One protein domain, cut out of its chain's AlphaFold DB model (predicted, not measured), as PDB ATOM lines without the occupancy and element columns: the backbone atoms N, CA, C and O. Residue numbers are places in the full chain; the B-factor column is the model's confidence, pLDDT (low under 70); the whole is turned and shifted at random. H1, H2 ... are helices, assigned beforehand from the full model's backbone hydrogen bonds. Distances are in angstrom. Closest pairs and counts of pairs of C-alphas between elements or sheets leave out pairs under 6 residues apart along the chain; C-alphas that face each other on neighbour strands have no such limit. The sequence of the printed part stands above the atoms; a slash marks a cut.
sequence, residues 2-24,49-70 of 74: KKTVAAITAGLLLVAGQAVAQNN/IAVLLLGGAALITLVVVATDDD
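AT A GLANCE: This is residues 2 to 24 and 49 to 70 of the 74 residues of an uncharacterized protein of bacterium (UniProt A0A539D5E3). Two long helices, H1 and H2, make a flat, open V: they come near each other at the closed end, where H1 ends and H2 begins, and draw apart from there, with nothing printed between their arms. The printed part has 45 residues, 41 of them in the two named helices, H1 and then H2 along the chain; there is no named strand, and the class is all helix. The whole is only just extended, close to loose, with a radius of gyration of the C-alphas of 14.3 A, and it spans 42 by 32 by 6 A.

IN THESE COORDINATES: H1, the longest helix, holds residues 2 to 22 and measures 30.7 A from its first C-alpha at (65.639, 17.950, 174.978) to its last at (89.819, 25.237, 157.564). H2 holds residues 49 to 68 and measures 28.4 A, ending with C-alpha 68 at (91.244, 6.696, 186.843).

HOW THE PARTS SIT: H1 and H2 are close but not clearly touching, with 1 pair of C-alphas within 8 A. Their closest C-alphas, those of Gln 18 and Ala 50, are 7.7 A apart. The helices run opposite ways at a steep tilt of 43 degrees, and their centres are 19.3 A apart. Residues 2 to 17 of H1 stand free, and so do residues 51 to 70, of which 51 to 68 belong to H2. In H1 and H2 every O i to N i+4 pair is within hydrogen-bond range.

THE WHOLE: The two C-alphas farthest apart, those of Asn 24 and Asp 70, are 44.6 A apart. Residues 25 to 48 are cut out and not printed, and C-alphas 24 and 49 stand 13.7 A apart across the cut. The link from H1 to H2 runs across this cut. The mean pLDDT of the printed part is 78.0; residues 2 to 3, 19 to 24 and 68 to 70 are under 70.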
ATOM      1  N   LYS A   2      65.409  16.715 175.768       56.56
ATOM      2  CA  LYS A   2      65.639  17.950 174.978       56.56
ATOM      3  C   LYS A   2      67.045  18.559 175.157       56.56
ATOM      4  O   LYS A   2      67.624  19.053 174.200       56.56
ATOM      5  N   LYS A   3      67.606  18.459 176.369       65.06
ATOM      6  CA  LYS A   3      68.961  18.934 176.704       65.06
ATOM      7  C   LYS A   3      70.058  18.168 175.944       65.06
ATOM      8  O   LYS A   3      71.023  18.771 175.501       65.06
ATOM      9  N   THR A   4      69.868  16.865 175.739       78.94
ATOM     10  CA  THR A   4      70.799  15.993 175.007       78.94
ATOM     11  C   THR A   4      70.811  16.319 173.518       78.94
ATOM     12  O   THR A   4      71.873  16.452 172.925       78.94
ATOM     13  N   VAL A   5      69.630  16.528 172.927       74.38
ATOM     14  CA  VAL A   5      69.509  16.916 171.513       74.38
ATOM     15  C   VAL A   5      70.167  18.276 171.270       74.38
ATOM     16  O   VAL A   5      70.918  18.424 170.316       74.38
ATOM     17  N   ALA A   6      69.965  19.247 172.166       77.44
ATOM     18  CA  ALA A   6      70.612  20.554 172.061       77.44
ATOM     19  C   ALA A   6      72.146  20.466 172.154       77.44
ATOM     20  O   ALA A   6      72.837  21.119 171.377       77.44
ATOM     21  N   ALA A   7      72.675  19.634 173.059       77.62
ATOM     22  CA  ALA A   7      74.115  19.429 173.205       77.62
ATOM     23  C   ALA A   7      74.738  18.775 171.961       77.62
ATOM     24  O   ALA A   7      75.771  19.234 171.481       77.62
ATOM     25  N   ILE A   8      74.080  17.755 171.398       81.31
ATOM     26  CA  ILE A   8      74.543  17.077 170.179       81.31
ATOM     27  C   ILE A   8      74.526  18.044 168.996       81.31
ATOM     28  O   ILE A   8      75.521  18.153 168.286       81.31
ATOM     29  N   THR A   9      73.441  18.797 168.806       76.75
ATOM     30  CA  THR A   9      73.345  19.777 167.717       76.75
ATOM     31  C   THR A   9      74.388  20.886 167.862       76.75
ATOM     32  O   THR A   9      75.024  21.243 166.877       76.75
ATOM     33  N   ALA A  10      74.620  21.401 169.073       80.94
ATOM     34  CA  ALA A  10      75.657  22.406 169.318       80.94
ATOM     35  C   ALA A  10      77.069  21.860 169.038       80.94
ATOM     36  O   ALA A  10      77.872  22.544 168.406       80.94
ATOM     37  N   GLY A  11      77.349  20.616 169.439       84.50
ATOM     38  CA  GLY A  11      78.609  19.937 169.128       84.50
ATOM     39  C   GLY A  11      78.807  19.735 167.626       84.50
ATOM     40  O   GLY A  11      79.873  20.039 167.096       84.50
ATOM     41  N   LEU A  12      77.761  19.307 166.912       85.56
ATOM     42  CA  LEU A  12      77.823  19.115 165.462       85.56
ATOM     43  C   LEU A  12      78.035  20.440 164.718       85.56
ATOM     44  O   LEU A  12      78.819  20.496 163.775       85.56
ATOM     45  N   LEU A  13      77.372  21.514 165.159       84.12
ATOM     46  CA  LEU A  13      77.538  22.856 164.595       84.12
ATOM     47  C   LEU A  13      78.941  23.417 164.847       84.12
ATOM     48  O   LEU A  13      79.500  24.061 163.962       84.12
ATOM     49  N   LEU A  14      79.531  23.143 166.014       84.50
ATOM     50  CA  LEU A  14      80.910  23.523 166.311       84.50
ATOM     51  C   LEU A  14      81.889  22.818 165.365       84.50
ATOM     52  O   LEU A  14      82.710  23.485 164.741       84.50
ATOM     53  N   VAL A  15      81.767  21.497 165.207       83.88
ATOM     54  CA  VAL A  15      82.615  20.709 164.294       83.88
ATOM     55  C   VAL A  15      82.436  21.164 162.841       83.88
ATOM     56  O   VAL A  15      83.424  21.366 162.135       83.88
ATOM     57  N   ALA A  16      81.198  21.411 162.406       77.81
ATOM     58  CA  ALA A  16      80.909  21.935 161.072       77.81
ATOM     59  C   ALA A  16      81.524  23.332 160.846       77.81
ATOM     60  O   ALA A  16      82.080  23.596 159.780       77.81
ATOM     61  N   GLY A  17      81.486  24.210 161.854       77.00
ATOM     62  CA  GLY A  17      82.121  25.528 161.802       77.00
ATOM     63  C   GLY A  17      83.646  25.459 161.673       77.00
ATOM     64  O   GLY A  17      84.227  26.225 160.905       77.00
ATOM     65  N   GLN A  18      84.295  24.507 162.352       74.38
ATOM     66  CA  GLN A  18      85.740  24.286 162.212       74.38
ATOM     67  C   GLN A  18      86.112  23.796 160.803       74.38
ATOM     68  O   GLN A  18      87.072  24.297 160.219       74.38
ATOM     69  N   ALA A  19      85.321  22.890 160.217       65.19
ATOM     70  CA  ALA A  19      85.548  22.390 158.858       65.19
ATOM     71  C   ALA A  19      85.428  23.497 157.791       65.19
ATOM     72  O   ALA A  19      86.222  23.559 156.854       65.19
ATOM     73  N   VAL A  20      84.470  24.418 157.954       69.94
ATOM     74  CA  VAL A  20      84.311  25.579 157.061       69.94
ATOM     75  C   VAL A  20      85.472  26.568 157.211       69.94
ATOM     76  O   VAL A  20      85.962  27.088 156.210       69.94
ATOM     77  N   ALA A  21      85.952  26.805 158.435       64.88
ATOM     78  CA  ALA A  21      87.072  27.709 158.690       64.88
ATOM     79  C   ALA A  21      88.405  27.184 158.122       64.88
ATOM     80  O   ALA A  21      89.195  27.966 157.597       64.88
ATOM     81  N   GLN A  22      88.633  25.867 158.157       62.50
ATOM     82  CA  GLN A  22      89.819  25.237 157.564       62.50
ATOM     83  C   GLN A  22      89.870  25.350 156.033       62.50
ATOM     84  O   GLN A  22      90.959  25.378 155.466       62.50
ATOM     85  N   ASN A  23      88.720  25.473 155.363       59.62
ATOM     86  CA  ASN A  23      88.651  25.635 153.908       59.62
ATOM     87  C   ASN A  23      88.923  27.077 153.437       59.62
ATOM     88  O   ASN A  23      88.958  27.352 152.238       59.62
ATOM     89  N   ASN A  24      89.129  28.018 154.365       57.69
ATOM     90  CA  ASN A  24      89.452  29.406 154.049       57.69
ATOM     91  C   ASN A  24      90.976  29.600 153.940       57.69
ATOM     92  O   ASN A  24      91.591  30.416 154.628       57.69
ATOM     93  N   ILE A  49      96.056  23.894 163.408       84.00
ATOM     94  CA  ILE A  49      96.012  24.086 164.872       84.00
ATOM     95  C   ILE A  49      94.858  23.293 165.509       84.00
ATOM     96  O   ILE A  49      95.016  22.722 166.582       84.00
ATOM     97  N   ALA A  50      93.718  23.179 164.819       80.56
ATOM     98  CA  ALA A  50      92.594  22.362 165.273       80.56
ATOM     99  C   ALA A  50      92.965  20.877 165.468       80.56
ATOM    100  O   ALA A  50      92.494  20.259 166.415       80.56
ATOM    101  N   VAL A  51      93.833  20.315 164.621       84.56
ATOM    102  CA  VAL A  51      94.310  18.927 164.746       84.56
ATOM    103  C   VAL A  51      95.216  18.776 165.964       84.56
ATOM    104  O   VAL A  51      95.073  17.808 166.702       84.56
ATOM    105  N   LEU A  52      96.089  19.751 166.229       85.88
ATOM    106  CA  LEU A  52      96.935  19.755 167.427       85.88
ATOM    107  C   LEU A  52      96.106  19.864 168.711       85.88
ATOM    108  O   LEU A  52      96.354  19.136 169.667       85.88
ATOM    109  N   LEU A  53      95.085  20.724 168.721       86.12
ATOM    110  CA  LEU A  53      94.207  20.894 169.879       86.12
ATOM    111  C   LEU A  53      93.328  19.666 170.122       86.12
ATOM    112  O   LEU A  53      93.224  19.210 171.258       86.12
ATOM    113  N   LEU A  54      92.716  19.106 169.075       88.50
ATOM    114  CA  LEU A  54      91.878  17.913 169.198       88.50
ATOM    115  C   LEU A  54      92.707  16.669 169.523       88.50
ATOM    116  O   LEU A  54      92.318  15.896 170.392       88.50
ATOM    117  N   GLY A  55      93.859  16.494 168.871       85.69
ATOM    118  CA  GLY A  55      94.790  15.403 169.154       85.69
ATOM    119  C   GLY A  55      95.349  15.486 170.573       85.69
ATOM    120  O   GLY A  55      95.330  14.494 171.296       85.69
ATOM    121  N   GLY A  56      95.759  16.678 171.014       90.06
ATOM    122  CA  GLY A  56      96.208  16.913 172.387       90.06
ATOM    123  C   GLY A  56      95.112  16.645 173.417       90.06
ATOM    124  O   GLY A  56      95.349  15.931 174.388       90.06
ATOM    125  N   ALA A  57      93.893  17.141 173.187       83.88
ATOM    126  CA  ALA A  57      92.754  16.880 174.067       83.88
ATOM    127  C   ALA A  57      92.423  15.382 174.143       83.88
ATOM    128  O   ALA A  57      92.223  14.867 175.240       83.88
ATOM    129  N   ALA A  58      92.434  14.676 173.008       90.88
ATOM    130  CA  ALA A  58      92.202  13.236 172.956       90.88
ATOM    131  C   ALA A  58      93.260  12.455 173.754       90.88
ATOM    132  O   ALA A  58      92.906  11.572 174.536       90.88
ATOM    133  N   LEU A  59      94.542  12.812 173.617       90.81
ATOM    134  CA  LEU A  59      95.628  12.196 174.382       90.81
ATOM    135  C   LEU A  59      95.484  12.447 175.884       90.81
ATOM    136  O   LEU A  59      95.620  11.514 176.668       90.81
ATOM    137  N   ILE A  60      95.151  13.674 176.291       89.62
ATOM    138  CA  ILE A  60      94.913  14.001 177.703       89.62
ATOM    139  C   ILE A  60      93.746  13.172 178.247       89.62
ATOM    140  O   ILE A  60      93.876  12.559 179.301       89.62
ATOM    141  N   THR A  61      92.627  13.097 177.521       84.56
ATOM    142  CA  THR A  61      91.475  12.294 177.953       84.56
ATOM    143  C   THR A  61      91.796  10.807 178.031       84.56
ATOM    144  O   THR A  61      91.350  10.149 178.964       84.56
ATOM    145  N   LEU A  62      92.598  10.283 177.100       85.69
ATOM    146  CA  LEU A  62      93.047   8.894 177.124       85.69
ATOM    147  C   LEU A  62      93.889   8.613 178.369       85.69
ATOM    148  O   LEU A  62      93.659   7.609 179.033       85.69
ATOM    149  N   VAL A  63      94.837   9.500 178.689       86.50
ATOM    150  CA  VAL A  63      95.680   9.371 179.885       86.50
ATOM    151  C   VAL A  63      94.823   9.394 181.144       86.50
ATOM    152  O   VAL A  63      94.969   8.502 181.966       86.50
ATOM    153  N   VAL A  64      93.900  10.353 181.263       86.31
ATOM    154  CA  VAL A  64      93.006  10.461 182.426       86.31
ATOM    155  C   VAL A  64      92.194   9.181 182.613       86.31
ATOM    156  O   VAL A  64      92.223   8.615 183.698       86.31
ATOM    157  N   VAL A  65      91.541   8.686 181.557       83.38
ATOM    158  CA  VAL A  65      90.752   7.442 181.610       83.38
ATOM    159  C   VAL A  65      91.622   6.243 181.978       83.38
ATOM    160  O   VAL A  65      91.207   5.421 182.785       83.38
ATOM    161  N   ALA A  66      92.833   6.151 181.425       78.75
ATOM    162  CA  ALA A  66      93.755   5.066 181.742       78.75
ATOM    163  C   ALA A  66      94.272   5.113 183.191       78.75
ATOM    164  O   ALA A  66      94.657   4.076 183.716       78.75
ATOM    165  N   THR A  67      94.305   6.287 183.830       80.06
ATOM    166  CA  THR A  67      94.753   6.441 185.226       80.06
ATOM    167  C   THR A  67      93.633   6.382 186.267       80.06
ATOM    168  O   THR A  67      93.917   6.069 187.420       80.06
ATOM    169  N   ASP A  68      92.384   6.690 185.904       68.25
ATOM    170  CA  ASP A  68      91.244   6.696 186.843       68.25
ATOM    171  C   ASP A  68      90.793   5.265 187.212       68.25
ATOM    172  O   ASP A  68      90.373   5.020 188.341       68.25
ATOM    173  N   ASP A  69      90.960   4.301 186.294       59.66
ATOM    174  CA  ASP A  69      90.546   2.891 186.459       59.66
ATOM    175  C   ASP A  69      91.345   2.134 187.551       59.66
ATOM    176  O   ASP A  69      90.894   1.117 188.068       59.66
ATOM    177  N   ASP A  70      92.507   2.653 187.972       57.38
ATOM    178  CA  ASP A  70      93.347   2.047 189.024       57.38
ATOM    179  C   ASP A  70      92.990   2.510 190.457       57.38
ATOM    180  O   ASP A  70      93.593   2.042 191.427       57.38
TER     181      ASP A  70